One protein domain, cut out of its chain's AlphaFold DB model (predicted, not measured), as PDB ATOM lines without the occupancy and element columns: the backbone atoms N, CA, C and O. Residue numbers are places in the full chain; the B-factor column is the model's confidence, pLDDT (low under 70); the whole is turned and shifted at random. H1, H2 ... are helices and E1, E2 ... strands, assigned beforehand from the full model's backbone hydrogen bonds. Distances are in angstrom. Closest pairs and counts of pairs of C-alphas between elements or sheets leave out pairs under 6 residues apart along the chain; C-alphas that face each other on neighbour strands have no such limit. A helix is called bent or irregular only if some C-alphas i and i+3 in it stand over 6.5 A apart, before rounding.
ATOM      1  N   ASP A  16     -25.388 -20.588  53.896       84.56
ATOM      2  CA  ASP A  16     -26.771 -20.272  53.541       84.56
ATOM      3  C   ASP A  16     -26.830 -18.956  52.745       84.56
ATOM      4  O   ASP A  16     -27.518 -18.891  51.734       84.56
ATOM      5  N   GLN A  17     -26.067 -17.930  53.138       85.56
ATOM      6  CA  GLN A  17     -25.959 -16.674  52.382       85.56
ATOM      7  C   GLN A  17     -25.341 -16.868  50.994       85.56
ATOM      8  O   GLN A  17     -25.802 -16.242  50.048       85.56
ATOM      9  N   LEU A  18     -24.343 -17.745  50.863       83.50
ATOM     10  CA  LEU A  18     -23.712 -18.049  49.579       83.50
ATOM     11  C   LEU A  18     -24.679 -18.759  48.625       83.50
ATOM     12  O   LEU A  18     -24.742 -18.401  47.457       83.50
ATOM     13  N   ILE A  19     -25.480 -19.709  49.122       84.50
ATOM     14  CA  ILE A  19     -26.540 -20.349  48.321       84.50
ATOM     15  C   ILE A  19     -27.613 -19.331  47.917       84.50
ATOM     16  O   ILE A  19     -28.238 -19.493  46.878       84.50
ATOM     17  N   LEU A  20     -27.848 -18.302  48.738       87.25
ATOM     18  CA  LEU A  20     -28.814 -17.238  48.463       87.25
ATOM     19  C   LEU A  20     -28.271 -16.125  47.547       87.25
ATOM     20  O   LEU A  20     -29.004 -15.182  47.245       87.25
ATOM     21  N   ASP A  21     -27.010 -16.192  47.125       87.06
ATOM     22  CA  ASP A  21     -26.458 -15.226  46.182       87.06
ATOM     23  C   ASP A  21     -27.039 -15.493  44.779       87.06
ATOM     24  O   ASP A  21     -26.976 -16.634  44.304       87.06
ATOM     25  N   PRO A  22     -27.586 -14.475  44.086       88.12
ATOM     26  CA  PRO A  22     -28.163 -14.629  42.751       88.12
ATOM     27  C   PRO A  22     -27.246 -15.333  41.745       88.12
ATOM     28  O   PRO A  22     -27.737 -16.029  40.859       88.12
ATOM     29  N   PHE A  23     -25.923 -15.196  41.887       84.38
ATOM     30  CA  PHE A  23     -24.964 -15.863  41.010       84.38
ATOM     31  C   PHE A  23     -25.015 -17.395  41.129       84.38
ATOM     32  O   PHE A  23     -24.873 -18.087  40.123       84.38
ATOM     33  N   TYR A  24     -25.245 -17.928  42.333       85.69
ATOM     34  CA  TYR A  24     -25.318 -19.373  42.583       85.69
ATOM     35  C   TYR A  24     -26.749 -19.916  42.542       85.69
ATOM     36  O   TYR A  24     -26.937 -21.089  42.231       85.69
ATOM     37  N   ILE A  25     -27.761 -19.090  42.833       89.81
ATOM     38  CA  ILE A  25     -29.166 -19.529  42.833       89.81
ATOM     39  C   ILE A  25     -29.584 -20.056  41.458       89.81
ATOM     40  O   ILE A  25     -30.273 -21.071  41.384       89.81
ATOM     41  N   HIS A  26     -29.201 -19.370  40.379       91.69
ATOM     42  CA  HIS A  26     -29.654 -19.748  39.042       91.69
ATOM     43  C   HIS A  26     -29.110 -21.114  38.612       91.69
ATOM     44  O   HIS A  26     -29.857 -21.885  38.016       91.69
ATOM     45  N   ASN A  27     -27.865 -21.428  38.985       91.06
ATOM     46  CA  ASN A  27     -27.179 -22.664  38.615       91.06
ATOM     47  C   ASN A  27     -26.782 -23.425  39.880       91.06
ATOM     48  O   ASN A  27     -25.641 -23.355  40.347       91.06
ATOM     49  N   LEU A  28     -27.751 -24.135  40.457       90.25
ATOM     50  CA  LEU A  28     -27.549 -24.835  41.713       90.25
ATOM     51  C   LEU A  28     -26.909 -26.205  41.461       90.25
ATOM     52  O   LEU A  28     -27.577 -27.166  41.074       90.25
ATOM     53  N   ASP A  29     -25.611 -26.303  41.731       88.12
ATOM     54  CA  ASP A  29     -24.875 -27.566  41.705       88.12
ATOM     55  C   ASP A  29     -24.827 -28.211  43.099       88.12
ATOM     56  O   ASP A  29     -24.208 -27.703  44.038       88.12
ATOM     57  N   MET A  30     -25.492 -29.360  43.225       84.12
ATOM     58  CA  MET A  30     -25.565 -30.174  44.441       84.12
ATOM     59  C   MET A  30     -24.728 -31.459  44.336       84.12
ATOM     60  O   MET A  30     -24.805 -32.302  45.233       84.12
ATOM     61  N   THR A  31     -23.949 -31.616  43.262       74.75
ATOM     62  CA  THR A  31     -22.966 -32.695  43.053       74.75
ATOM     63  C   THR A  31     -21.619 -32.318  43.660       74.75
ATOM     64  O   THR A  31     -20.961 -33.100  44.340       74.75
ATOM     65  N   SER A  32     -21.244 -31.045  43.526       54.03
ATOM     66  CA  SER A  32     -19.892 -30.571  43.811       54.03
ATOM     67  C   SER A  32     -19.743 -29.811  45.124       54.03
ATOM     68  O   SER A  32     -18.728 -29.146  45.336       54.03
ATOM     69  N   MET A  33     -20.681 -29.913  46.060       54.22
ATOM     70  CA  MET A  33     -20.441 -29.388  47.413       54.22
ATOM     71  C   MET A  33     -19.463 -30.267  48.214       54.22
ATOM     72  O   MET A  33     -19.364 -30.196  49.439       54.22
ATOM     73  N   MET A  34     -18.670 -31.060  47.501       47.56
ATOM     74  CA  MET A  34     -17.360 -31.480  47.929       47.56
ATOM     75  C   MET A  34     -16.422 -30.276  47.946       47.56
ATOM     76  O   MET A  34     -15.737 -29.973  46.972       47.56
ATOM     77  N   MET A  35     -16.392 -29.568  49.080       47.03
ATOM     78  CA  MET A  35     -15.349 -28.579  49.332       47.03
ATOM     79  C   MET A  35     -13.998 -29.275  49.176       47.03
ATOM     80  O   MET A  35     -13.621 -30.111  50.004       47.03
ATOM     81  N   LYS A  36     -13.257 -28.919  48.122       41.22
ATOM     82  CA  LYS A  36     -11.823 -29.184  48.067       41.22
ATOM     83  C   LYS A  36     -11.209 -28.403  49.214       41.22
ATOM     84  O   LYS A  36     -11.005 -27.193  49.131       41.22
ATOM     85  N   SER A  37     -10.984 -29.089  50.327       48.94
ATOM     86  CA  SER A  37     -10.155 -28.530  51.383       48.94
ATOM     87  C   SER A  37      -8.769 -28.227  50.814       48.94
ATOM     88  O   SER A  37      -8.350 -28.818  49.818       48.94
ATOM     89  N   TYR A  38      -8.024 -27.361  51.497       42.59
ATOM     90  CA  TYR A  38      -6.632 -27.022  51.174       42.59
ATOM     91  C   TYR A  38      -5.691 -28.250  51.057       42.59
ATOM     92  O   TYR A  38      -4.544 -28.113  50.652       42.59
ATOM     93  N   TYR A  39      -6.164 -29.449  51.420       47.78
ATOM     94  CA  TYR A  39      -5.425 -30.710  51.410       47.78
ATOM     95  C   TYR A  39      -5.894 -31.709  50.340       47.78
ATOM     96  O   TYR A  39      -5.669 -32.905  50.513       47.78
ATOM     97  N   ASP A  40      -6.608 -31.269  49.297       55.09
ATOM     98  CA  ASP A  40      -7.174 -32.133  48.240       55.09
ATOM     99  C   ASP A  40      -8.092 -33.260  48.754       55.09
ATOM    100  O   ASP A  40      -8.480 -34.168  48.018       55.09
ATOM    101  N   ARG A  41      -8.505 -33.203  50.025       50.12
ATOM    102  CA  ARG A  41      -9.502 -34.123  50.560       50.12
ATOM    103  C   ARG A  41     -10.874 -33.680  50.093       50.12
ATOM    104  O   ARG A  41     -11.314 -32.568  50.393       50.12
ATOM    105  N   ILE A  42     -11.505 -34.583  49.361       52.56
ATOM    106  CA  ILE A  42     -12.874 -34.501  48.883       52.56
ATOM    107  C   ILE A  42     -13.785 -34.898  50.052       52.56
ATOM    108  O   ILE A  42     -13.846 -36.069  50.426       52.56
ATOM    109  N   TYR A  43     -14.455 -33.925  50.671       54.88
ATOM    110  CA  TYR A  43     -15.423 -34.184  51.739       54.88
ATOM    111  C   TYR A  43     -16.836 -34.196  51.166       54.88
ATOM    112  O   TYR A  43     -17.298 -33.171  50.689       54.88
ATOM    113  N   SER A  44     -17.549 -35.319  51.249       60.81
ATOM    114  CA  SER A  44     -18.999 -35.320  51.011       60.81
ATOM    115  C   SER A  44     -19.682 -34.380  52.005       60.81
ATOM    116  O   SER A  44     -19.349 -34.404  53.193       60.81
ATOM    117  N   ILE A  45     -20.672 -33.606  51.552       67.75
ATOM    118  CA  ILE A  45     -21.541 -32.848  52.457       67.75
ATOM    119  C   ILE A  45     -22.134 -33.817  53.479       67.75
ATOM    120  O   ILE A  45     -22.638 -34.884  53.121       67.75
ATOM    121  N   GLU A  46     -22.126 -33.438  54.753       75.06
ATOM    122  CA  GLU A  46     -22.878 -34.185  55.750       75.06
ATOM    123  C   GLU A  46     -24.375 -34.155  55.419       75.06
ATOM    124  O   GLU A  46     -24.954 -33.087  55.210       75.06
ATOM    125  N   ASN A  47     -25.047 -35.308  55.490       77.06
ATOM    126  CA  ASN A  47     -26.492 -35.412  55.250       77.06
ATOM    127  C   ASN A  47     -27.319 -34.360  56.012       77.06
ATOM    128  O   ASN A  47     -28.346 -33.923  55.505       77.06
ATOM    129  N   LYS A  48     -26.861 -33.910  57.189       81.25
ATOM    130  CA  LYS A  48     -27.510 -32.856  57.982       81.25
ATOM    131  C   LYS A  48     -27.532 -31.489  57.290       81.25
ATOM    132  O   LYS A  48     -28.523 -30.772  57.401       81.25
ATOM    133  N   VAL A  49     -26.458 -31.114  56.595       81.56
ATOM    134  CA  VAL A  49     -26.386 -29.844  55.856       81.56
ATOM    135  C   VAL A  49     -27.301 -29.917  54.642       81.56
ATOM    136  O   VAL A  49     -28.122 -29.027  54.448       81.56
ATOM    137  N   LEU A  50     -27.253 -31.024  53.900       82.25
ATOM    138  CA  LEU A  50     -28.157 -31.267  52.781       82.25
ATOM    139  C   LEU A  50     -29.633 -31.257  53.216       82.25
ATOM    140  O   LEU A  50     -30.460 -30.615  52.575       82.25
ATOM    141  N   ASP A  51     -29.958 -31.901  54.343       83.38
ATOM    142  CA  ASP A  51     -31.298 -31.862  54.942       83.38
ATOM    143  C   ASP A  51     -31.734 -30.430  55.261       83.38
ATOM    144  O   ASP A  51     -32.884 -30.068  55.011       83.38
ATOM    145  N   ARG A  52     -30.824 -29.600  55.787       85.62
ATOM    146  CA  ARG A  52     -31.102 -28.186  56.053       85.62
ATOM    147  C   ARG A  52     -31.387 -27.424  54.763       85.62
ATOM    148  O   ARG A  52     -32.380 -26.702  54.720       85.62
ATOM    149  N   ILE A  53     -30.558 -27.582  53.728       86.69
ATOM    150  CA  ILE A  53     -30.753 -26.906  52.435       86.69
ATOM    151  C   ILE A  53     -32.118 -27.284  51.860       86.69
ATOM    152  O   ILE A  53     -32.909 -26.401  51.529       86.69
ATOM    153  N   CYS A  54     -32.426 -28.582  51.822       86.62
ATOM    154  CA  CYS A  54     -33.678 -29.090  51.269       86.62
ATOM    155  C   CYS A  54     -34.900 -28.611  52.050       86.62
ATOM    156  O   CYS A  54     -35.891 -28.221  51.443       86.62
ATOM    157  N   LYS A  55     -34.837 -28.589  53.385       87.44
ATOM    158  CA  LYS A  55     -35.986 -28.209  54.220       87.44
ATOM    159  C   LYS A  55     -36.174 -26.701  54.357       87.44
ATOM    160  O   LYS A  55     -37.311 -26.253  54.455       87.44
ATOM    161  N   ASN A  56     -35.092 -25.924  54.382       89.69
ATOM    162  CA  ASN A  56     -35.153 -24.518  54.793       89.69
ATOM    163  C   ASN A  56     -34.836 -23.530  53.665       89.69
ATOM    164  O   ASN A  56     -35.373 -22.422  53.669       89.69
ATOM    165  N   ILE A  57     -33.948 -23.888  52.733       89.94
ATOM    166  CA  ILE A  57     -33.424 -22.949  51.729       89.94
ATOM    167  C   ILE A  57     -34.130 -23.147  50.397       89.94
ATOM    168  O   ILE A  57     -34.716 -22.200  49.880       89.94
ATOM    169  N   LEU A  58     -34.150 -24.380  49.883       90.75
ATOM    170  CA  LEU A  58     -34.782 -24.708  48.607       90.75
ATOM    171  C   LEU A  58     -36.230 -24.189  48.501       90.75
ATOM    172  O   LEU A  58     -36.538 -23.552  47.493       90.75
ATOM    173  N   PRO A  59     -37.099 -24.304  49.534       91.69
ATOM    174  CA  PRO A  59     -38.467 -23.769  49.487       91.69
ATOM    175  C   PRO A  59     -38.537 -22.274  49.204       91.69
ATOM    176  O   PRO A  59     -39.520 -21.796  48.645       91.69
ATOM    177  N   ARG A  60     -37.482 -21.532  49.531       93.06
ATOM    178  CA  ARG A  60     -37.416 -20.082  49.365       93.06
ATOM    179  C   ARG A  60     -36.877 -19.670  48.000       93.06
ATOM    180  O   ARG A  60     -37.266 -18.611  47.527       93.06
ATOM    181  N   ILE A  61     -36.027 -20.489  47.374       93.25
ATOM    182  CA  ILE A  61     -35.330 -20.138  46.124       93.25
ATOM    183  C   ILE A  61     -35.736 -20.969  44.904       93.25
ATOM    184  O   ILE A  61     -35.342 -20.621  43.802       93.25
ATOM    185  N   HIS A  62     -36.546 -22.023  45.054       92.69
ATOM    186  CA  HIS A  62     -36.928 -22.929  43.955       92.69
ATOM    187  C   HIS A  62     -37.467 -22.235  42.698       92.69
ATOM    188  O   HIS A  62     -37.300 -22.736  41.591       92.69
ATOM    189  N   HIS A  63     -38.118 -21.087  42.864       93.69
ATOM    190  CA  HIS A  63     -38.684 -20.309  41.771       93.69
ATOM    191  C   HIS A  63     -37.646 -19.498  40.992       93.69
ATOM    192  O   HIS A  63     -38.040 -18.864  40.033       93.69
ATOM    193  N   GLN A  64     -36.383 -19.473  41.421       94.88
ATOM    194  CA  GLN A  64     -35.271 -18.753  40.788       94.88
ATOM    195  C   GLN A  64     -34.207 -19.709  40.226       94.88
ATOM    196  O   GLN A  64     -33.229 -19.254  39.637       94.88
ATOM    197  N   ILE A  65     -34.364 -21.014  40.474       93.69
ATOM    198  CA  ILE A  65     -33.433 -22.042  40.013       93.69
ATOM    199  C   ILE A  65     -33.767 -22.363  38.561       93.69
ATOM    200  O   ILE A  65     -34.889 -22.773  38.248       93.69
ATOM    201  N   ASN A  66     -32.763 -22.200  37.708       94.00
ATOM    202  CA  ASN A  66     -32.846 -22.363  36.265       94.00
ATOM    203  C   ASN A  66     -32.187 -23.674  35.830       94.00
ATOM    204  O   ASN A  66     -32.740 -24.422  35.019       94.00
ATOM    205  N   GLU A  67     -31.036 -23.965  36.434       93.81
ATOM    206  CA  GLU A  67     -30.260 -25.177  36.239       93.81
ATOM    207  C   GLU A  67     -30.028 -25.857  37.588       93.81
ATOM    208  O   GLU A  67     -29.673 -25.216  38.582       93.81
ATOM    209  N   LEU A  68     -30.242 -27.169  37.626       92.44
ATOM    210  CA  LEU A  68     -30.082 -27.968  38.830       92.44
ATOM    211  C   LEU A  68     -29.274 -29.222  38.511       92.44
ATOM    212  O   LEU A  68     -29.690 -30.058  37.707       92.44
ATOM    213  N   ILE A  69     -28.136 -29.376  39.181       90.94
ATOM    214  CA  ILE A  69     -27.293 -30.566  39.069       90.94
ATOM    215  C   ILE A  69     -27.418 -31.339  40.377       90.94
ATOM    216  O   ILE A  69     -27.111 -30.820  41.449       90.94
ATOM    217  N   VAL A  70     -27.925 -32.568  40.309       88.56
ATOM    218  CA  VAL A  70     -28.259 -33.378  41.481       88.56
ATOM    219  C   VAL A  70     -27.525 -34.700  41.439       88.56
ATOM    220  O   VAL A  70     -27.577 -35.440  40.457       88.56
ATOM    221  N   GLU A  71     -26.900 -35.017  42.563       85.12
ATOM    222  CA  GLU A  71     -26.354 -36.334  42.842       85.12
ATOM    223  C   GLU A  71     -27.378 -37.213  43.556       85.12
ATOM    224  O   GLU A  71     -28.304 -36.752  44.235       85.12
ATOM    225  N   GLN A  72     -27.157 -38.515  43.464       78.94
ATOM    226  CA  GLN A  72     -28.062 -39.523  43.978       78.94
ATOM    227  C   GLN A  72     -28.504 -39.339  45.439       78.94
ATOM    228  O   GLN A  72     -29.684 -39.504  45.748       78.94
ATOM    229  N   ASN A  73     -27.588 -38.983  46.343       75.62
ATOM    230  CA  ASN A  73     -27.890 -38.835  47.776       75.62
ATOM    231  C   ASN A  73     -28.862 -37.681  48.078       75.62
ATOM    232  O   ASN A  73     -29.457 -37.603  49.157       75.62
ATOM    233  N   SER A  74     -29.014 -36.778  47.115       77.75
ATOM    234  CA  SER A  74     -29.768 -35.542  47.234       77.75
ATOM    235  C   SER A  74     -31.114 -35.608  46.523       77.75
ATOM    236  O   SER A  74     -31.994 -34.810  46.838       77.75
ATOM    237  N   ILE A  75     -31.311 -36.581  45.626       77.38
ATOM    238  CA  ILE A  75     -32.464 -36.620  44.720       77.38
ATOM    239  C   ILE A  75     -33.802 -36.607  45.457       77.38
ATOM    240  O   ILE A  75     -34.656 -35.773  45.166       77.38
ATOM    241  N   GLU A  76     -33.969 -37.484  46.451       70.25
ATOM    242  CA  GLU A  76     -35.252 -37.659  47.129       70.25
ATOM    243  C   GLU A  76     -35.614 -36.367  47.862       70.25
ATOM    244  O   GLU A  76     -36.738 -35.880  47.811       70.25
ATOM    245  N   ARG A  77     -34.614 -35.755  48.495       78.00
ATOM    246  CA  ARG A  77     -34.791 -34.571  49.331       78.00
ATOM    247  C   ARG A  77     -35.014 -33.318  48.504       78.00
ATOM    248  O   ARG A  77     -35.826 -32.486  48.882       78.00
ATOM    249  N   ILE A  78     -34.301 -33.158  47.400       77.12
ATOM    250  CA  ILE A  78     -34.414 -31.960  46.567       77.12
ATOM    251  C   ILE A  78     -35.721 -32.027  45.780       77.12
ATOM    252  O   ILE A  78     -36.509 -31.086  45.784       77.12
ATOM    253  N   LEU A  79     -36.003 -33.178  45.176       70.25
ATOM    254  CA  LEU A  79     -37.025 -33.254  44.149       70.25
ATOM    255  C   LEU A  79     -38.421 -33.625  44.655       70.25
ATOM    256  O   LEU A  79     -39.407 -33.344  43.975       70.25
ATOM    257  N   HIS A  80     -38.547 -34.193  45.859       67.69
ATOM    258  CA  HIS A  80     -39.867 -34.372  46.478       67.69
ATOM    259  C   HIS A  80     -40.369 -33.132  47.211       67.69
ATOM    260  O   HIS A  80     -41.544 -33.088  47.575       67.69
ATOM    261  N   THR A  81     -39.512 -32.143  47.460       67.75
ATOM    262  CA  THR A  81     -39.876 -31.067  48.384       67.75
ATOM    263  C   THR A  81     -40.693 -29.973  47.696       67.75
ATOM    264  O   THR A  81     -41.518 -29.346  48.359       67.75
ATOM    265  N   ILE A  82     -40.473 -29.691  46.401       74.50
ATOM    266  CA  ILE A  82     -41.036 -28.493  45.749       74.50
ATOM    267  C   ILE A  82     -41.143 -28.652  44.226       74.50
ATOM    268  O   ILE A  82     -40.403 -29.416  43.613       74.50
ATOM    269  N   ASN A  83     -42.052 -27.891  43.615       83.44
ATOM    270  CA  ASN A  83     -42.102 -27.673  42.170       83.44
ATOM    271  C   ASN A  83     -41.041 -26.636  41.756       83.44
ATOM    272  O   ASN A  83     -40.865 -25.654  42.467       83.44
ATOM    273  N   TYR A  84     -40.376 -26.807  40.615       88.44
ATOM    274  CA  TYR A  84     -39.366 -25.870  40.113       88.44
ATOM    275  C   TYR A  84     -39.864 -25.200  38.823       88.44
ATOM    276  O   TYR A  84     -39.595 -25.685  37.727       88.44
ATOM    277  N   PRO A  85     -40.630 -24.099  38.922       89.06
ATOM    278  CA  PRO A  85     -41.351 -23.548  37.777       89.06
ATOM    279  C   PRO A  85     -40.445 -22.927  36.705       89.06
ATOM    280  O   PRO A  85     -40.872 -22.828  35.558       89.06
ATOM    281  N   GLN A  86     -39.232 -22.500  37.071       92.31
ATOM    282  CA  GLN A  86     -38.255 -21.881  36.163       92.31
ATOM    283  C   GLN A  86     -37.131 -22.833  35.736       92.31
ATOM    284  O   GLN A  86     -36.256 -22.432  34.971       92.31
ATOM    285  N   LEU A  87     -37.164 -24.086  36.197       93.50
ATOM    286  CA  LEU A  87     -36.131 -25.059  35.875       93.50
ATOM    287  C   LEU A  87     -36.246 -25.463  34.409       93.50
ATOM    288  O   LEU A  87     -37.226 -26.097  34.015       93.50
ATOM    289  N   TYR A  88     -35.232 -25.108  33.625       93.31
ATOM    290  CA  TYR A  88     -35.116 -25.530  32.235       93.31
ATOM    291  C   TYR A  88     -34.032 -26.590  32.043       93.31
ATOM    292  O   TYR A  88     -34.138 -27.341  31.081       93.31
ATOM    293  N   SER A  89     -33.034 -26.689  32.932       94.31
ATOM    294  CA  SER A  89     -31.959 -27.684  32.839       94.31
ATOM    295  C   SER A  89     -31.863 -28.545  34.097       94.31
ATOM    296  O   SER A  89     -31.724 -28.027  35.208       94.31
ATOM    297  N   LEU A  90     -31.903 -29.867  33.931       93.31
ATOM    298  CA  LEU A  90     -31.665 -30.831  35.007       93.31
ATOM    299  C   LEU A  90     -30.528 -31.777  34.629       93.31
ATOM    300  O   LEU A  90     -30.572 -32.421  33.583       93.31
ATOM    301  N   SER A  91     -29.555 -31.929  35.526       92.50
ATOM    302  CA  SER A  91     -28.487 -32.922  35.409       92.50
ATOM    303  C   SER A  91     -28.551 -33.917  36.562       92.50
ATOM    304  O   SER A  91     -28.374 -33.543  37.719       92.50
ATOM    305  N   LEU A  92     -28.799 -35.189  36.259       89.50
ATOM    306  CA  LEU A  92     -28.803 -36.280  37.234       89.50
ATOM    307  C   LEU A  92     -27.500 -37.077  37.103       89.50
ATOM    308  O   LEU A  92     -27.304 -37.757  36.096       89.50
ATOM    309  N   ILE A  93     -26.612 -36.973  38.099       85.44
ATOM    310  CA  ILE A  93     -25.250 -37.532  38.064       85.44
ATOM    311  C   ILE A  93     -25.064 -38.662  39.090       85.44
ATOM    312  O   ILE A  93     -25.592 -38.605  40.201       85.44
ATOM    313  N   ASP A  94     -24.282 -39.679  38.707       79.88
ATOM    314  CA  ASP A  94     -23.817 -40.782  39.563       79.88
ATOM    315  C   ASP A  94     -24.955 -41.563  40.258       79.88
ATOM    316  O   ASP A  94     -24.850 -41.990  41.407       79.88
ATOM    317  N   PHE A  95     -26.052 -41.813  39.534       76.00
ATOM    318  CA  PHE A  95     -27.151 -42.650  40.014       76.00
ATOM    319  C   PHE A  95     -26.808 -44.131  39.920       76.00
ATOM    320  O   PHE A  95     -26.897 -44.741  38.856       76.00
ATOM    321  N   THR A  96     -26.445 -44.713  41.058       74.38
ATOM    322  CA  THR A  96     -26.257 -46.155  41.240       74.38
ATOM    323  C   THR A  96     -27.511 -46.791  41.826       74.38
ATOM    324  O   THR A  96     -28.266 -46.162  42.556       74.38
ATOM    325  N   GLU A  97     -27.775 -48.062  41.582       66.88
ATOM    326  CA  GLU A  97     -28.952 -48.680  42.196       66.88
ATOM    327  C   GLU A  97     -28.814 -48.843  43.723       66.88
ATOM    328  O   GLU A  97     -29.758 -48.602  44.472       66.88
ATOM    329  N   GLU A  98     -27.623 -49.198  44.209       66.19
ATOM    330  CA  GLU A  98     -27.375 -49.573  45.610       66.19
ATOM    331  C   GLU A  98     -27.808 -48.504  46.615       66.19
ATOM    332  O   GLU A  98     -28.414 -48.801  47.650       66.19
ATOM    333  N   VAL A  99     -27.523 -47.246  46.300       64.12
ATOM    334  CA  VAL A  99     -27.864 -46.128  47.172       64.12
ATOM    335  C   VAL A  99     -29.376 -45.853  47.122       64.12
ATOM    336  O   VAL A  99     -29.967 -45.648  48.182       64.12
ATOM    337  N   LEU A 100     -30.055 -45.988  45.970       62.41
ATOM    338  CA  LEU A 100     -31.520 -45.869  45.872       62.41
ATOM    339  C   LEU A 100     -32.179 -46.967  46.708       62.41
ATOM    340  O   LEU A 100     -33.106 -46.699  47.467       62.41
ATOM    341  N   LEU A 101     -31.644 -48.189  46.664       60.09
ATOM    342  CA  LEU A 101     -32.134 -49.299  47.476       60.09
ATOM    343  C   LEU A 101     -32.031 -49.049  48.969       60.09
ATOM    344  O   LEU A 101     -32.958 -49.403  49.701       60.09
ATOM    345  N   LYS A 102     -30.924 -48.450  49.413       64.19
ATOM    346  CA  LYS A 102     -30.744 -48.056  50.809       64.19
ATOM    347  C   LYS A 102     -31.846 -47.081  51.237       64.19
ATOM    348  O   LYS A 102     -32.491 -47.311  52.262       64.19
ATOM    349  N   TYR A 103     -32.151 -46.087  50.403       59.31
ATOM    350  CA  TYR A 103     -33.253 -45.151  50.647       59.31
ATOM    351  C   TYR A 103     -34.617 -45.849  50.693       59.31
ATOM    352  O   TYR A 103     -35.369 -45.667  51.652       59.31
ATOM    353  N   LEU A 104     -34.916 -46.735  49.737       56.28
ATOM    354  CA  LEU A 104     -36.179 -47.485  49.723       56.28
ATOM    355  C   LEU A 104     -36.337 -48.405  50.947       56.28
ATOM    356  O   LEU A 104     -37.458 -48.655  51.389       56.28
ATOM    357  N   THR A 105     -35.241 -48.915  51.521       59.16
ATOM    358  CA  THR A 105     -35.298 -49.719  52.754       59.16
ATOM    359  C   THR A 105     -35.488 -48.920  54.035       59.16
ATOM    360  O   THR A 105     -36.064 -49.456  54.999       59.16
ATOM    361  N   ASP A 106     -35.007 -47.681  54.041       60.97
ATOM    362  CA  ASP A 106     -35.060 -46.776  55.187       60.97
ATOM    363  C   ASP A 106     -36.381 -45.988  55.219       60.97
ATOM    364  O   ASP A 106     -36.859 -45.627  56.297       60.97
ATOM    365  N   ASN A 107     -37.037 -45.804  54.068       58.81
ATOM    366  CA  ASN A 107     -38.310 -45.104  53.977       58.81
ATOM    367  C   ASN A 107     -39.487 -45.993  54.445       58.81
ATOM    368  O   ASN A 107     -39.866 -46.997  53.829       58.81
ATOM    369  N   THR A 108     -40.096 -45.608  55.568       57.84
ATOM    370  CA  THR A 108     -41.239 -46.291  56.196       57.84
ATOM    371  C   THR A 108     -42.462 -46.374  55.280       57.84
ATOM    372  O   THR A 108     -43.236 -47.328  55.380       57.84
ATOM    373  N   CYS A 157     -36.347 -48.832  40.643       69.38
ATOM    374  CA  CYS A 157     -35.785 -47.498  40.859       69.38
ATOM    375  C   CYS A 157     -36.007 -46.539  39.679       69.38
ATOM    376  O   CYS A 157     -36.440 -45.406  39.881       69.38
ATOM    377  N   TYR A 158     -35.745 -46.991  38.453       79.62
ATOM    378  CA  TYR A 158     -35.972 -46.177  37.259       79.62
ATOM    379  C   TYR A 158     -37.471 -45.893  37.080       79.62
ATOM    380  O   TYR A 158     -37.880 -44.730  37.087       79.62
ATOM    381  N   ASP A 159     -38.285 -46.952  37.074       80.06
ATOM    382  CA  ASP A 159     -39.712 -46.858  36.763       80.06
ATOM    383  C   ASP A 159     -40.527 -46.115  37.836       80.06
ATOM    384  O   ASP A 159     -41.482 -45.409  37.520       80.06
ATOM    385  N   ASN A 160     -40.162 -46.240  39.118       76.56
ATOM    386  CA  ASN A 160     -40.966 -45.695  40.223       76.56
ATOM    387  C   ASN A 160     -40.400 -44.414  40.837       76.56
ATOM    388  O   ASN A 160     -41.129 -43.728  41.554       76.56
ATOM    389  N   LEU A 161     -39.124 -44.091  40.602       75.94
ATOM    390  CA  LEU A 161     -38.510 -42.879  41.155       75.94
ATOM    391  C   LEU A 161     -38.148 -41.898  40.054       75.94
ATOM    392  O   LEU A 161     -38.606 -40.763  40.106       75.94
ATOM    393  N   ILE A 162     -37.359 -42.325  39.064       83.25
ATOM    394  CA  ILE A 162     -36.832 -41.420  38.038       83.25
ATOM    395  C   ILE A 162     -37.940 -40.980  37.077       83.25
ATOM    396  O   ILE A 162     -38.113 -39.778  36.886       83.25
ATOM    397  N   ILE A 163     -38.740 -41.904  36.535       86.81
ATOM    398  CA  ILE A 163     -39.821 -41.546  35.600       86.81
ATOM    399  C   ILE A 163     -40.848 -40.599  36.245       86.81
ATOM    400  O   ILE A 163     -41.039 -39.499  35.720       86.81
ATOM    401  N   PRO A 164     -41.488 -40.929  37.389       83.50
ATOM    402  CA  PRO A 164     -42.561 -40.091  37.929       83.50
ATOM    403  C   PRO A 164     -42.060 -38.728  38.395       83.50
ATOM    404  O   PRO A 164     -42.827 -37.772  38.503       83.50
ATOM    405  N   LEU A 165     -40.773 -38.649  38.718       83.50
ATOM    406  CA  LEU A 165     -40.089 -37.412  39.017       83.50
ATOM    407  C   LEU A 165     -39.918 -36.550  37.762       83.50
ATOM    408  O   LEU A 165     -40.352 -35.400  37.754       83.50
ATOM    409  N   LEU A 166     -39.304 -37.107  36.718       87.88
ATOM    410  CA  LEU A 166     -39.055 -36.412  35.459       87.88
ATOM    411  C   LEU A 166     -40.374 -35.930  34.834       87.88
ATOM    412  O   LEU A 166     -40.471 -34.786  34.404       87.88
ATOM    413  N   GLN A 167     -41.435 -36.736  34.911       87.00
ATOM    414  CA  GLN A 167     -42.778 -36.369  34.448       87.00
ATOM    415  C   GLN A 167     -43.377 -35.132  35.140       87.00
ATOM    416  O   GLN A 167     -44.256 -34.484  34.576       87.00
ATOM    417  N   ARG A 168     -42.928 -34.765  36.349       83.94
ATOM    418  CA  ARG A 168     -43.380 -33.527  37.021       83.94
ATOM    419  C   ARG A 168     -42.693 -32.282  36.471       83.94
ATOM    420  O   ARG A 168     -43.166 -31.174  36.709       83.94
ATOM    421  N   MET A 169     -41.599 -32.451  35.738       86.75
ATOM    422  CA  MET A 169     -40.757 -31.380  35.216       86.75
ATOM    423  C   MET A 169     -41.047 -31.117  33.737       86.75
ATOM    424  O   MET A 169     -40.153 -31.058  32.898       86.75
ATOM    425  N   ILE A 170     -42.329 -30.924  33.418       89.00
ATOM    426  CA  ILE A 170     -42.838 -30.763  32.044       89.00
ATOM    427  C   ILE A 170     -42.254 -29.559  31.280       89.00
ATOM    428  O   ILE A 170     -42.410 -29.467  30.065       89.00
ATOM    429  N   ASN A 171     -41.621 -28.622  31.993       89.75
ATOM    430  CA  ASN A 171     -41.056 -27.396  31.433       89.75
ATOM    431  C   ASN A 171     -39.565 -27.491  31.092       89.75
ATOM    432  O   ASN A 171     -39.018 -26.497  30.619       89.75
ATOM    433  N   LEU A 172     -38.921 -28.641  31.327       92.81
ATOM    434  CA  LEU A 172     -37.509 -28.816  31.001       92.81
ATOM    435  C   LEU A 172     -37.263 -28.641  29.503       92.81
ATOM    436  O   LEU A 172     -38.002 -29.164  28.668       92.81
ATOM    437  N   GLU A 173     -36.192 -27.920  29.194       94.56
ATOM    438  CA  GLU A 173     -35.672 -27.730  27.842       94.56
ATOM    439  C   GLU A 173     -34.408 -28.577  27.647       94.56
ATOM    440  O   GLU A 173     -34.253 -29.214  26.609       94.56
ATOM    441  N   GLU A 174     -33.576 -28.705  28.683       94.38
ATOM    442  CA  GLU A 174     -32.381 -29.542  28.697       94.38
ATOM    443  C   GLU A 174     -32.447 -30.610  29.800       94.38
ATOM    444  O   GLU A 174     -32.763 -30.336  30.961       94.38
ATOM    445  N   LEU A 175     -32.110 -31.851  29.447       93.56
ATOM    446  CA  LEU A 175     -31.998 -32.961  30.391       93.56
ATOM    447  C   LEU A 175     -30.693 -33.703  30.140       93.56
ATOM    448  O   LEU A 175     -30.440 -34.177  29.030       93.56
ATOM    449  N   ILE A 176     -29.890 -33.831  31.192       93.25
ATOM    450  CA  ILE A 176     -28.659 -34.611  31.198       93.25
ATOM    451  C   ILE A 176     -28.818 -35.765  32.189       93.25
ATOM    452  O   ILE A 176     -29.061 -35.557  33.381       93.25
ATOM    453  N   LEU A 177     -28.700 -36.995  31.695       91.50
ATOM    454  CA  LEU A 177     -29.069 -38.195  32.435       91.50
ATOM    455  C   LEU A 177     -27.922 -39.214  32.484       91.50
ATOM    456  O   LEU A 177     -27.675 -39.929  31.514       91.50
ATOM    457  N   PHE A 178     -27.260 -39.320  33.638       89.12
ATOM    458  CA  PHE A 178     -26.228 -40.325  33.909       89.12
ATOM    459  C   PHE A 178     -26.764 -41.385  34.869       89.12
ATOM    460  O   PHE A 178     -26.859 -41.155  36.079       89.12
ATOM    461  N   LEU A 179     -27.104 -42.559  34.340       85.69
ATOM    462  CA  LEU A 179     -27.706 -43.640  35.120       85.69
ATOM    463  C   LEU A 179     -26.862 -44.910  35.038       85.69
ATOM    464  O   LEU A 179     -26.343 -45.258  33.984       85.69
ATOM    465  N   SER A 180     -26.767 -45.632  36.150       84.12
ATOM    466  CA  SER A 180     -26.219 -46.984  36.207       84.12
ATOM    467  C   SER A 180     -27.247 -47.887  36.883       84.12
ATOM    468  O   SER A 180     -27.498 -47.781  38.085       84.12
ATOM    469  N   ILE A 181     -27.900 -48.727  36.084       82.12
ATOM    470  CA  ILE A 181     -29.089 -49.490  36.473       82.12
ATOM    471  C   ILE A 181     -28.784 -50.979  36.345       82.12
ATOM    472  O   ILE A 181     -28.193 -51.407  35.353       82.12
ATOM    473  N   ILE A 182     -29.219 -51.783  37.319       76.56
ATOM    474  CA  ILE A 182     -29.159 -53.239  37.227       76.56
ATOM    475  C   ILE A 182     -30.583 -53.761  37.017       76.56
ATOM    476  O   ILE A 182     -31.445 -53.554  37.858       76.56
ATOM    477  N   ARG A 183     -30.874 -54.464  35.917       75.50
ATOM    478  CA  ARG A 183     -32.200 -55.071  35.681       75.50
ATOM    479  C   ARG A 183     -32.138 -56.588  35.853       75.50
ATOM    480  O   ARG A 183     -31.145 -57.237  35.532       75.50
ATOM    481  N   THR A 184     -33.196 -57.164  36.421       68.38
ATOM    482  CA  THR A 184     -33.351 -58.625  36.589       68.38
ATOM    483  C   THR A 184     -34.095 -59.278  35.429       68.38
ATOM    484  O   THR A 184     -34.015 -60.489  35.253       68.38
ATOM    485  N   GLU A 185     -34.815 -58.489  34.637       69.81
ATOM    486  CA  GLU A 185     -35.478 -58.930  33.411       69.81
ATOM    487  C   GLU A 185     -34.603 -58.633  32.194       69.81
ATOM    488  O   GLU A 185     -33.810 -57.696  32.217       69.81
ATOM    489  N   LYS A 186     -34.788 -59.391  31.103       67.50
ATOM    490  CA  LYS A 186     -34.034 -59.268  29.834       67.50
ATOM    491  C   LYS A 186     -34.303 -57.974  29.052       67.50
ATOM    492  O   LYS A 186     -33.877 -57.848  27.906       67.50
ATOM    493  N   ASN A 187     -35.003 -57.023  29.656       71.81
ATOM    494  CA  ASN A 187     -35.379 -55.769  29.031       71.81
ATOM    495  C   ASN A 187     -34.309 -54.731  29.372       71.81
ATOM    496  O   ASN A 187     -34.283 -54.213  30.484       71.81
ATOM    497  N   TYR A 188     -33.404 -54.441  28.442       81.50
ATOM    498  CA  TYR A 188     -32.510 -53.288  28.565       81.50
ATOM    499  C   TYR A 188     -33.289 -51.997  28.291       81.50
ATOM    500  O   TYR A 188     -34.351 -52.037  27.673       81.50
ATOM    501  N   ILE A 189     -32.777 -50.863  28.770       86.06
ATOM    502  CA  ILE A 189     -33.347 -49.561  28.423       86.06
ATOM    503  C   ILE A 189     -32.835 -49.200  27.035       86.06
ATOM    504  O   ILE A 189     -31.636 -49.002  26.844       86.06
ATOM    505  N   ASP A 190     -33.739 -49.153  26.064       88.75
ATOM    506  CA  ASP A 190     -33.457 -48.662  24.722       88.75
ATOM    507  C   ASP A 190     -34.057 -47.264  24.516       88.75
ATOM    508  O   ASP A 190     -34.736 -46.703  25.375       88.75
ATOM    509  N   GLY A 191     -33.775 -46.662  23.368       89.19
ATOM    510  CA  GLY A 191     -34.284 -45.346  22.995       89.19
ATOM    511  C   GLY A 191     -35.795 -45.325  22.764       89.19
ATOM    512  O   GLY A 191     -36.409 -44.274  22.928       89.19
ATOM    513  N   ILE A 192     -36.422 -46.462  22.432       88.69
ATOM    514  CA  ILE A 192     -37.889 -46.547  22.334       88.69
ATOM    515  C   ILE A 192     -38.482 -46.403  23.734       88.69
ATOM    516  O   ILE A 192     -39.358 -45.563  23.935       88.69
ATOM    517  N   GLN A 193     -37.950 -47.157  24.696       89.44
ATOM    518  CA  GLN A 193     -38.351 -47.087  26.090       89.44
ATOM    519  C   GLN A 193     -38.102 -45.681  26.657       89.44
ATOM    520  O   GLN A 193     -39.027 -45.083  27.187       89.44
ATOM    521  N   LEU A 194     -36.910 -45.096  26.475       90.44
ATOM    522  CA  LEU A 194     -36.629 -43.724  26.931       90.44
ATOM    523  C   LEU A 194     -37.590 -42.692  26.337       90.44
ATOM    524  O   LEU A 194     -37.957 -41.726  27.009       90.44
ATOM    525  N   TYR A 195     -37.990 -42.871  25.078       90.25
ATOM    526  CA  TYR A 195     -38.966 -41.985  24.468       90.25
ATOM    527  C   TYR A 195     -40.337 -42.109  25.136       90.25
ATOM    528  O   TYR A 195     -40.919 -41.094  25.524       90.25
ATOM    529  N   ASP A 196     -40.836 -43.339  25.266       89.81
ATOM    530  CA  ASP A 196     -42.162 -43.617  25.816       89.81
ATOM    531  C   ASP A 196     -42.234 -43.266  27.320       89.81
ATOM    532  O   ASP A 196     -43.279 -42.830  27.801       89.81
ATOM    533  N   ASP A 197     -41.117 -43.380  28.045       90.25
ATOM    534  CA  ASP A 197     -41.033 -43.151  29.489       90.25
ATOM    535  C   ASP A 197     -40.747 -41.685  29.860       90.25
ATOM    536  O   ASP A 197     -41.251 -41.193  30.874       90.25
ATOM    537  N   ILE A 198     -39.949 -40.968  29.059       90.69
ATOM    538  CA  ILE A 198     -39.471 -39.611  29.384       90.69
ATOM    539  C   ILE A 198     -39.924 -38.601  28.332       90.69
ATOM    540  O   ILE A 198     -40.629 -37.643  28.654       90.69
ATOM    541  N   LEU A 199     -39.522 -38.794  27.073       90.31
ATOM    542  CA  LEU A 199     -39.614 -37.738  26.058       90.31
ATOM    543  C   LEU A 199     -41.058 -37.383  25.690       90.31
ATOM    544  O   LEU A 199     -41.354 -36.209  25.472       90.31
ATOM    545  N   ILE A 200     -41.976 -38.355  25.681       90.81
ATOM    546  CA  ILE A 200     -43.395 -38.100  25.391       90.81
ATOM    547  C   ILE A 200     -44.047 -37.149  26.410       90.81
ATOM    548  O   ILE A 200     -44.996 -36.439  26.077       90.81
ATOM    549  N   TYR A 201     -43.519 -37.092  27.636       90.19
ATOM    550  CA  TYR A 201     -44.030 -36.244  28.716       90.19
ATOM    551  C   TYR A 201     -43.320 -34.887  28.813       90.19
ATOM    552  O   TYR A 201     -43.731 -34.042  29.612       90.19
ATOM    553  N   MET A 202     -42.280 -34.651  28.005       91.38
ATOM    554  CA  MET A 202     -41.461 -33.435  28.035       91.38
ATOM    555  C   MET A 202     -41.488 -32.702  26.686       91.38
ATOM    556  O   MET A 202     -40.476 -32.629  25.990       91.38
ATOM    557  N   PRO A 203     -42.629 -32.108  26.296       90.81
ATOM    558  CA  PRO A 203     -42.797 -31.511  24.969       90.81
ATOM    559  C   PRO A 203     -41.888 -30.299  24.703       90.81
ATOM    560  O   PRO A 203     -41.757 -29.883  23.554       90.81
ATOM    561  N   ARG A 204     -41.295 -29.706  25.749       92.44
ATOM    562  CA  ARG A 204     -40.368 -28.569  25.645       92.44
ATOM    563  C   ARG A 204     -38.899 -28.981  25.569       92.44
ATOM    564  O   ARG A 204     -38.062 -28.119  25.311       92.44
ATOM    565  N   LEU A 205     -38.595 -30.265  25.755       93.56
ATOM    566  CA  LEU A 205     -37.226 -30.752  25.773       93.56
ATOM    567  C   LEU A 205     -36.612 -30.623  24.378       93.56
ATOM    568  O   LEU A 205     -37.067 -31.254  23.428       93.56
ATOM    569  N   ASN A 206     -35.581 -29.798  24.246       91.69
ATOM    570  CA  ASN A 206     -34.854 -29.581  22.999       91.69
ATOM    571  C   ASN A 206     -33.531 -30.363  22.965       91.69
ATOM    572  O   ASN A 206     -33.054 -30.709  21.882       91.69
ATOM    573  N   LYS A 207     -32.977 -30.690  24.136       91.94
ATOM    574  CA  LYS A 207     -31.672 -31.323  24.287       91.94
ATOM    575  C   LYS A 207     -31.734 -32.416  25.341       91.94
ATOM    576  O   LYS A 207     -32.007 -32.164  26.513       91.94
ATOM    577  N   PHE A 208     -31.437 -33.635  24.910       93.00
ATOM    578  CA  PHE A 208     -31.378 -34.803  25.775       93.00
ATOM    579  C   PHE A 208     -30.001 -35.457  25.672       93.00
ATOM    580  O   PHE A 208     -29.673 -36.104  24.676       93.00
ATOM    581  N   ILE A 209     -29.179 -35.266  26.699       91.94
ATOM    582  CA  ILE A 209     -27.876 -35.916  26.817       91.94
ATOM    583  C   ILE A 209     -28.031 -37.084  27.778       91.94
ATOM    584  O   ILE A 209     -28.575 -36.926  28.869       91.94
ATOM    585  N   PHE A 210     -27.540 -38.256  27.401       92.00
ATOM    586  CA  PHE A 210     -27.598 -39.405  28.290       92.00
ATOM    587  C   PHE A 210     -26.337 -40.259  28.229       92.00
ATOM    588  O   PHE A 210     -25.600 -40.297  27.241       92.00
ATOM    589  N   ASN A 211     -26.121 -40.968  29.329       89.25
ATOM    590  CA  ASN A 211     -25.151 -42.036  29.466       89.25
ATOM    591  C   ASN A 211     -25.716 -43.029  30.484       89.25
ATOM    592  O   ASN A 211     -25.694 -42.796  31.696       89.25
ATOM    593  N   ILE A 212     -26.300 -44.099  29.960       89.06
ATOM    594  CA  ILE A 212     -27.052 -45.090  30.713       89.06
ATOM    595  C   ILE A 212     -26.310 -46.413  30.605       89.06
ATOM    596  O   ILE A 212     -26.243 -47.036  29.550       89.06
ATOM    597  N   ASP A 213     -25.768 -46.847  31.730       86.31
ATOM    598  CA  ASP A 213     -25.127 -48.142  31.884       86.31
ATOM    599  C   ASP A 213     -26.149 -49.138  32.442       86.31
ATOM    600  O   ASP A 213     -26.559 -49.027  33.600       86.31
ATOM    601  N   THR A 214     -26.596 -50.082  31.612       83.88
ATOM    602  CA  THR A 214     -27.562 -51.113  32.018       83.88
ATOM    603  C   THR A 214     -26.867 -52.462  32.160       83.88
ATOM    604  O   THR A 214     -26.457 -53.068  31.171       83.88
ATOM    605  N   ASN A 215     -26.813 -52.974  33.387       81.56
ATOM    606  CA  ASN A 215     -26.327 -54.318  33.680       81.56
ATOM    607  C   ASN A 215     -27.522 -55.262  33.842       81.56
ATOM    608  O   ASN A 215     -28.408 -54.996  34.654       81.56
ATOM    609  N   ILE A 216     -27.574 -56.374  33.105       80.31
ATOM    610  CA  ILE A 216     -28.593 -57.407  33.359       80.31
ATOM    611  C   ILE A 216     -27.982 -58.517  34.193       80.31
ATOM    612  O   ILE A 216     -26.916 -59.037  33.864       80.31
ATOM    613  N   VAL A 217     -28.678 -58.899  35.262       75.88
ATOM    614  CA  VAL A 217     -28.269 -60.014  36.117       75.88
ATOM    615  C   VAL A 217     -29.241 -61.168  35.942       75.88
ATOM    616  O   VAL A 217     -30.336 -61.155  36.502       75.88
ATOM    617  N   GLU A 218     -28.811 -62.193  35.208       80.19
ATOM    618  CA  GLU A 218     -29.533 -63.458  35.051       80.19
ATOM    619  C   GLU A 218     -28.729 -64.561  35.756       80.19
ATOM    620  O   GLU A 218     -27.552 -64.767  35.474       80.19
ATOM    621  N   ASN A 219     -29.338 -65.265  36.717       81.56
ATOM    622  CA  ASN A 219     -28.696 -66.361  37.465       81.56
ATOM    623  C   ASN A 219     -27.353 -65.997  38.144       81.56
ATOM    624  O   ASN A 219     -26.445 -66.822  38.210       81.56
ATOM    625  N   ASN A 220     -27.237 -64.777  38.683       76.69
ATOM    626  CA  ASN A 220     -26.002 -64.206  39.257       76.69
ATOM    627  C   ASN A 220     -24.852 -63.997  38.253       76.69
ATOM    628  O   ASN A 220     -23.724 -63.754  38.678       76.69
ATOM    629  N   ILE A 221     -25.119 -64.073  36.950       74.62
ATOM    630  CA  ILE A 221     -24.169 -63.700  35.904       74.62
ATOM    631  C   ILE A 221     -24.558 -62.310  35.408       74.62
ATOM    632  O   ILE A 221     -25.715 -62.077  35.051       74.62
ATOM    633  N   GLU A 222     -23.598 -61.388  35.428       74.56
ATOM    634  CA  GLU A 222     -23.778 -60.035  34.911       74.56
ATOM    635  C   GLU A 222     -23.436 -60.008  33.421       74.56
ATOM    636  O   GLU A 222     -22.344 -60.405  33.009       74.56
ATOM    637  N   PHE A 223     -24.380 -59.539  32.612       75.50
ATOM    638  CA  PHE A 223     -24.190 -59.303  31.190       75.50
ATOM    639  C   PHE A 223     -24.156 -57.795  30.952       75.50
ATOM    640  O   PHE A 223     -25.145 -57.102  31.211       75.50
ATOM    641  N   ALA A 224     -23.023 -57.301  30.451       66.50
ATOM    642  CA  ALA A 224     -22.933 -55.948  29.918       66.50
ATOM    643  C   ALA A 224     -23.756 -55.884  28.627       66.50
ATOM    644  O   ALA A 224     -23.565 -56.704  27.723       66.50
ATOM    645  N   LEU A 225     -24.693 -54.944  28.562       69.25
ATOM    646  CA  LEU A 225     -25.645 -54.825  27.460       69.25
ATOM    647  C   LEU A 225     -25.598 -53.451  26.812       69.25
ATOM    648  O   LEU A 225     -24.833 -52.598  27.247       69.25
ATOM    649  N   SER A 226     -26.370 -53.337  25.722       69.88
ATOM    650  CA  SER A 226     -26.521 -52.210  24.796       69.88
ATOM    651  C   SER A 226     -25.692 -50.989  25.155       69.88
ATOM    652  O   SER A 226     -25.977 -50.275  26.115       69.88
ATOM    653  N   SER A 227     -24.684 -50.740  24.326       83.25
ATOM    654  CA  SER A 227     -23.887 -49.527  24.425       83.25
ATOM    655  C   SER A 227     -24.786 -48.292  24.294       83.25
ATOM    656  O   SER A 227     -25.865 -48.360  23.696       83.25
ATOM    657  N   ASN A 228     -24.357 -47.143  24.815       86.25
ATOM    658  CA  ASN A 228     -25.110 -45.902  24.624       86.25
ATOM    659  C   ASN A 228     -25.345 -45.607  23.130       86.25
ATOM    660  O   ASN A 228     -26.364 -45.034  22.751       86.25
ATOM    661  N   GLU A 229     -24.435 -46.052  22.263       87.25
ATOM    662  CA  GLU A 229     -24.571 -46.006  20.813       87.25
ATOM    663  C   GLU A 229     -25.742 -46.856  20.300       87.25
ATOM    664  O   GLU A 229     -26.420 -46.452  19.355       87.25
ATOM    665  N   ASP A 230     -26.018 -48.009  20.909       86.44
ATOM    666  CA  ASP A 230     -27.169 -48.848  20.558       86.44
ATOM    667  C   ASP A 230     -28.487 -48.203  21.005       86.44
ATOM    668  O   ASP A 230     -29.453 -48.184  20.231       86.44
ATOM    669  N   ILE A 231     -28.504 -47.578  22.188       88.56
ATOM    670  CA  ILE A 231     -29.631 -46.751  22.650       88.56
ATOM    671  C   ILE A 231     -29.870 -45.611  21.649       88.56
ATOM    672  O   ILE A 231     -30.976 -45.468  21.124       88.56
ATOM    673  N   GLN A 232     -28.821 -44.870  21.277       87.56
ATOM    674  CA  GLN A 232     -28.904 -43.784  20.295       87.56
ATOM    675  C   GLN A 232     -29.443 -44.258  18.939       87.56
ATOM    676  O   GLN A 232     -30.290 -43.603  18.336       87.56
ATOM    677  N   ARG A 233     -28.997 -45.418  18.446       86.38
ATOM    678  CA  ARG A 233     -29.480 -45.983  17.172       86.38
ATOM    679  C   ARG A 233     -30.959 -46.342  17.215       86.38
ATOM    680  O   ARG A 233     -31.642 -46.216  16.199       86.38
ATOM    681  N   SER A 234     -31.466 -46.787  18.359       86.06
ATOM    682  CA  SER A 234     -32.887 -47.117  18.498       86.06
ATOM    683  C   SER A 234     -33.798 -45.875  18.483       86.06
ATOM    684  O   SER A 234     -34.944 -45.983  18.037       86.06
ATOM    685  N   PHE A 235     -33.271 -44.679  18.796       80.75
ATOM    686  CA  PHE A 235     -33.960 -43.405  18.544       80.75
ATOM    687  C   PHE A 235     -34.120 -43.079  17.051       80.75
ATOM    688  O   PHE A 235     -34.939 -42.255  16.693       80.75
ATOM    689  N   ILE A 236     -33.402 -43.699  16.119       67.56
ATOM    690  CA  ILE A 236     -33.543 -43.326  14.695       67.56
ATOM    691  C   ILE A 236     -34.823 -43.933  14.079       67.56
ATOM    692  O   ILE A 236     -35.254 -43.550  12.995       67.56
ATOM    693  N   ARG A 237     -35.463 -44.888  14.767       64.50
ATOM    694  CA  ARG A 237     -36.567 -45.687  14.209       64.50
ATOM    695  C   ARG A 237     -37.962 -45.068  14.321       64.50
ATOM    696  O   ARG A 237     -38.862 -45.583  13.663       64.50
ATOM    697  N   LYS A 238     -38.165 -43.994  15.090       63.88
ATOM    698  CA  LYS A 238     -39.379 -43.166  14.969       63.88
ATOM    699  C   LYS A 238     -38.962 -41.727  14.641       63.88
ATOM    700  O   LYS A 238     -37.875 -41.284  14.991       63.88
ATOM    701  N   GLU A 239     -39.824 -40.996  13.950       65.69
ATOM    702  CA  GLU A 239     -39.637 -39.567  13.668       65.69
ATOM    703  C   GLU A 239     -39.928 -38.754  14.943       65.69
ATOM    704  O   GLU A 239     -41.008 -38.193  15.124       65.69
ATOM    705  N   TYR A 240     -38.989 -38.754  15.889       65.25
ATOM    706  CA  TYR A 240     -39.172 -38.192  17.232       65.25
ATOM    707  C   TYR A 240     -38.983 -36.664  17.294       65.25
ATOM    708  O   TYR A 240     -38.197 -36.163  18.091       65.25
ATOM    709  N   GLY A 241     -39.709 -35.901  16.473       65.00
ATOM    710  CA  GLY A 241     -39.725 -34.434  16.563       65.00
ATOM    711  C   GLY A 241     -38.331 -33.765  16.528       65.00
ATOM    712  O   GLY A 241     -37.387 -34.328  15.978       65.00
ATOM    713  N   PRO A 242     -38.182 -32.541  17.076       67.75
ATOM    714  CA  PRO A 242     -36.940 -31.765  17.004       67.75
ATOM    715  C   PRO A 242     -35.936 -32.048  18.139       67.75
ATOM    716  O   PRO A 242     -34.979 -31.289  18.283       67.75
ATOM    717  N   VAL A 243     -36.140 -33.078  18.972       70.69
ATOM    718  CA  VAL A 243     -35.282 -33.308  20.148       70.69
ATOM    719  C   VAL A 243     -33.896 -33.770  19.703       70.69
ATOM    720  O   VAL A 243     -33.734 -34.853  19.136       70.69
ATOM    721  N   TYR A 244     -32.876 -32.963  19.990       78.50
ATOM    722  CA  TYR A 244     -31.490 -33.344  19.766       78.50
ATOM    723  C   TYR A 244     -31.042 -34.286  20.890       78.50
ATOM    724  O   TYR A 244     -30.945 -33.886  22.052       78.50
ATOM    725  N   SER A 245     -30.785 -35.549  20.543       72.56
ATOM    726  CA  SER A 245     -30.249 -36.553  21.465       72.56
ATOM    727  C   SER A 245     -28.759 -36.775  21.221       72.56
ATOM    728  O   SER A 245     -28.324 -36.910  20.074       72.56
ATOM    729  N   GLN A 246     -27.968 -36.807  22.295       81.88
ATOM    730  CA  GLN A 246     -26.526 -37.024  22.222       81.88
ATOM    731  C   GLN A 246     -26.050 -37.973  23.323       81.88
ATOM    732  O   GLN A 246     -26.388 -37.830  24.496       81.88
ATOM    733  N   VAL A 247     -25.189 -38.907  22.929       79.88
ATOM    734  CA  VAL A 247     -24.453 -39.775  23.846       79.88
ATOM    735  C   VAL A 247     -23.209 -39.050  24.340       79.88
ATOM    736  O   VAL A 247     -22.401 -38.584  23.530       79.88
ATOM    737  N   GLU A 248     -23.012 -39.007  25.655       76.19
ATOM    738  CA  GLU A 248     -21.770 -38.513  26.252       76.19
ATOM    739  C   GLU A 248     -20.998 -39.656  26.920       76.19
ATOM    740  O   GLU A 248     -21.395 -40.206  27.946       76.19
ATOM    741  N   ILE A 249     -19.867 -40.041  26.322       63.38
ATOM    742  CA  ILE A 249     -19.047 -41.145  26.824       63.38
ATOM    743  C   ILE A 249     -18.066 -40.607  27.864       63.38
ATOM    744  O   ILE A 249     -16.989 -40.106  27.533       63.38
ATOM    745  N   PHE A 250     -18.388 -40.776  29.143       56.78
ATOM    746  CA  PHE A 250     -17.407 -40.556  30.200       56.78
ATOM    747  C   PHE A 250     -16.502 -41.776  30.331       56.78
ATOM    748  O   PHE A 250     -16.941 -42.893  30.610       56.78
ATOM    749  N   SER A 251     -15.198 -41.564  30.165       50.97
ATOM    750  CA  SER A 251     -14.200 -42.603  30.402       50.97
ATOM    751  C   SER A 251     -14.129 -42.940  31.898       50.97
ATOM    752  O   SER A 251     -13.291 -42.410  32.626       50.97
ATOM    753  N   ARG A 252     -14.966 -43.882  32.360       48.09
ATOM    754  CA  ARG A 252     -14.953 -44.442  33.733       48.09
ATOM    755  C   ARG A 252     -13.586 -45.013  34.147       48.09
ATOM    756  O   ARG A 252     -13.330 -45.201  35.332       48.09
ATOM    757  N   LYS A 253     -12.688 -45.245  33.177       48.56
ATOM    758  CA  LYS A 253     -11.358 -45.847  33.355       48.56
ATOM    759  C   LYS A 253     -10.475 -45.161  34.410       48.56
ATOM    760  O   LYS A 253      -9.626 -45.843  34.964       48.56
ATOM    761  N   LYS A 254     -10.676 -43.876  34.741       50.09
ATOM    762  CA  LYS A 254      -9.913 -43.226  35.828       50.09
ATOM    763  C   LYS A 254     -10.462 -43.500  37.238       50.09
ATOM    764  O   LYS A 254      -9.664 -43.762  38.132       50.09
ATOM    765  N   LYS A 255     -11.790 -43.526  37.438       49.69
ATOM    766  CA  LYS A 255     -12.403 -43.712  38.774       49.69
ATOM    767  C   LYS A 255     -12.189 -45.126  39.334       49.69
ATOM    768  O   LYS A 255     -11.956 -45.262  40.528       49.69
ATOM    769  N   ASN A 256     -12.218 -46.171  38.499       47.75
ATOM    770  CA  ASN A 256     -12.028 -47.545  38.992       47.75
ATOM    771  C   ASN A 256     -10.581 -47.818  39.425       47.75
ATOM    772  O   ASN A 256     -10.380 -48.427  40.468       47.75
ATOM    773  N   GLN A 257      -9.584 -47.296  38.700       52.94
ATOM    774  CA  GLN A 257      -8.183 -47.392  39.125       52.94
ATOM    775  C   GLN A 257      -7.921 -46.620  40.423       52.94
ATOM    776  O   GLN A 257      -7.209 -47.114  41.292       52.94
ATOM    777  N   GLU A 258      -8.508 -45.432  40.596       53.69
ATOM    778  CA  GLU A 258      -8.400 -44.691  41.858       53.69
ATOM    779  C   GLU A 258      -9.119 -45.395  43.012       53.69
ATOM    780  O   GLU A 258      -8.532 -45.511  44.083       53.69
ATOM    781  N   ASN A 259     -10.328 -45.930  42.806       48.25
ATOM    782  CA  ASN A 259     -11.056 -46.667  43.844       48.25
ATOM    783  C   ASN A 259     -10.364 -47.979  44.235       48.25
ATOM    784  O   ASN A 259     -10.263 -48.267  45.427       48.25
ATOM    785  N   GLU A 260      -9.840 -48.750  43.279       60.22
ATOM    786  CA  GLU A 260      -9.054 -49.956  43.573       60.22
ATOM    787  C   GLU A 260      -7.791 -49.611  44.369       60.22
ATOM    788  O   GLU A 260      -7.513 -50.244  45.389       60.22
ATOM    789  N   ASN A 261      -7.076 -48.551  43.976       61.53
ATOM    790  CA  ASN A 261      -5.901 -48.067  44.701       61.53
ATOM    791  C   ASN A 261      -6.251 -47.561  46.113       61.53
ATOM    792  O   ASN A 261      -5.474 -47.770  47.046       61.53
ATOM    793  N   ASN A 262      -7.417 -46.935  46.294       56.91
ATOM    794  CA  ASN A 262      -7.877 -46.451  47.597       56.91
ATOM    795  C   ASN A 262      -8.327 -47.601  48.516       56.91
ATOM    796  O   ASN A 262      -8.046 -47.595  49.710       56.91
ATOM    797  N   ILE A 263      -8.971 -48.636  47.972       60.59
ATOM    798  CA  ILE A 263      -9.328 -49.842  48.736       60.59
ATOM    799  C   ILE A 263      -8.060 -50.605  49.146       60.59
ATOM    800  O   ILE A 263      -7.934 -51.009  50.302       60.59
ATOM    801  N   LEU A 264      -7.090 -50.750  48.236       67.38
ATOM    802  CA  LEU A 264      -5.782 -51.344  48.530       67.38
ATOM    803  C   LEU A 264      -5.020 -50.560  49.607       67.38
ATOM    804  O   LEU A 264      -4.412 -51.170  50.486       67.38
ATOM    805  N   SER A 265      -5.063 -49.225  49.576       73.94
ATOM    806  CA  SER A 265      -4.399 -48.392  50.586       73.94
ATOM    807  C   SER A 265      -5.045 -48.551  51.970       73.94
ATOM    808  O   SER A 265      -4.325 -48.764  52.950       73.94
ATOM    809  N   ILE A 266      -6.383 -48.561  52.047       67.06
ATOM    810  CA  ILE A 266      -7.142 -48.782  53.288       67.06
ATOM    811  C   ILE A 266      -6.859 -50.178  53.855       67.06
ATOM    812  O   ILE A 266      -6.536 -50.305  55.037       67.06
ATOM    813  N   LEU A 267      -6.907 -51.224  53.022       66.50
ATOM    814  CA  LEU A 267      -6.617 -52.595  53.449       66.50
ATOM    815  C   LEU A 267      -5.188 -52.734  53.978       66.50
ATOM    816  O   LEU A 267      -4.981 -53.328  55.038       66.50
ATOM    817  N   ASN A 268      -4.205 -52.140  53.299       73.12
ATOM    818  CA  ASN A 268      -2.817 -52.151  53.759       73.12
ATOM    819  C   ASN A 268      -2.650 -51.422  55.099       73.12
ATOM    820  O   ASN A 268      -1.936 -51.911  55.976       73.12
ATOM    821  N   GLN A 269      -3.343 -50.298  55.295       74.94
ATOM    822  CA  GLN A 269      -3.321 -49.563  56.557       74.94
ATOM    823  C   GLN A 269      -3.959 -50.369  57.701       74.94
ATOM    824  O   GLN A 269      -3.397 -50.427  58.796       74.94
ATOM    825  N   SER A 270      -5.076 -51.058  57.448       67.75
ATOM    826  CA  SER A 270      -5.710 -51.953  58.426       67.75
ATOM    827  C   SER A 270      -4.839 -53.171  58.760       67.75
ATOM    828  O   SER A 270      -4.730 -53.542  59.928       67.75
ATOM    829  N   ILE A 271      -4.158 -53.764  57.773       77.31
ATOM    830  CA  ILE A 271      -3.209 -54.870  57.992       77.31
ATOM    831  C   ILE A 271      -2.025 -54.413  58.855       77.31
ATOM    832  O   ILE A 271      -1.602 -55.141  59.752       77.31
ATOM    833  N   LEU A 272      -1.504 -53.205  58.625       77.31
ATOM    834  CA  LEU A 272      -0.446 -52.606  59.444       77.31
ATOM    835  C   LEU A 272      -0.888 -52.404  60.899       77.31
ATOM    836  O   LEU A 272      -0.154 -52.782  61.809       77.31
ATOM    837  N   GLN A 273      -2.094 -51.879  61.127       66.50
ATOM    838  CA  GLN A 273      -2.647 -51.717  62.477       66.50
ATOM    839  C   GLN A 273      -2.831 -53.060  63.196       66.50
ATOM    840  O   GLN A 273      -2.484 -53.181  64.371       66.50
TER     841      GLN A 273
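AT A GLANCE: This is residues 16 to 108 and 157 to 273 of the 288 residues of the protein "Hypothetical protein" of Rotaria sordida (UniProt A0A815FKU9). A twisted sheet of mostly parallel strands forms a wall, E1, E2, E3, E4 and E5 side by side, with E6 and E7 along different parts of E5; helices H4 and H6 lie over one face of it. H3 comes beside H4 and only grazes the sheet, H8 lies by E5 and E7 with H7 packed on it, and the long helix H9 sticks out from the body as a free arm. The printed part has 210 residues with nine named helices and seven named strands, in the order H1 H2 E1 H3 E2 H4 E3 H5 H6 E4 H7 E5 E6 H8 E7 H9; the class is mixed, helices and strands. The sheet is branched, and its neighbour pairs are parallel but for the antiparallel hairpin E5 and E6. The whole is compact, with a radius of gyration of the C-alphas of 18.8 A and spans of 61 by 48 by 35 A.

IN THESE COORDINATES: The strands are E1, residues 27 to 29; E2, residues 67 to 71; E3, residues 89 to 95, 17.3 A; E4, residues 174 to 183, 26.5 A; E5, residues 207 to 218, 34.0 A; E6, residues 221 to 224; and E7, residues 244 to 247. E5 begins with C-alpha 207 at (-31.672, -31.323, 24.287). E4 bends by 57 degrees at residue 180. The helices are H1, residues 16 to 19; H2, residues 22 to 25; H3, residues 47 to 64, 23.7 A; H4, residues 72 to 79; H5, residues 97 to 106; H6, residues 157 to 166; H7, residues 191 to 197; H8, residues 228 to 237, 15.5 A; and H9, residues 253 to 273, 31.0 A. C-alpha 16 stands at (-26.771, -20.272, 53.541) and C-alpha 273 at (-2.647, -51.717, 62.477). H3 has a kink of 64 degrees near residue 58; it is irregular, with C-alphas 60 and 63 7.7 A apart, and so is H4, with C-alphas 73 and 76 7.5 A apart.

HOW THE PARTS SIT: E4 lies on one side of E5, with N 177 and O 209 at 2.8 A; E6 and E7 lie on the other side, with N 221 and O 218 at 2.9 A and N 208 and O 244 at 2.9 A. E3 pairs with E4 through N 92 and O 176 at 2.9 A, with E2 through N 70 and O 91 at 2.8 A, and E1 with E2 through N 28 and O 67 at 2.9 A. E1, H3, E2, then E2, H4, E3, then E4, H7, E5 are strand-helix-strand units, two parallel neighbour strands joined through a helix, each with a right-handed crossover. H4, at a height of 7.6 A, lies over E2; H6, on the same face at 8.8 A, lies over none of the strands, but only just. H3 touches H4 with residues 50 to 58 alone, at a steep tilt of 44 degrees, closest at the C-alphas of Cys 54 and Ile 78, 5.6 A. H5 only grazes the sheet with residues 97 to 98. H7 touches H8 about perpendicular, at 77 degrees, the closest C-alphas being those of Gly 191 and Phe 235, 4.9 A. H1 and H2 are each close to H3 but not clearly touching. Every O i to N i+4 pair is within hydrogen-bond range in H5 and H7, against 9 of 14 in H3, 2 of 4 in H4, 4 of 6 in H6 and in H8, and 16 of 17 in H9; H1 and H2 are too short for such a pair.

THE WHOLE: The C-alphas farthest apart, those of Glu 239 and Gln 273, are 62.4 A from each other. Residues 251 to 273 stand free; the body without them spans 48 by 40 by 37 A. Residues 109 to 156 are not printed, and C-alphas 108 and 157 are 16.3 A apart across the cut. The link from E1 to H3 is long, with 17 residues. The mean pLDDT of the printed part is 77.6, and 62 residues are under 70, among them residues 32 to 45, 97 to 108 and 249 to 264.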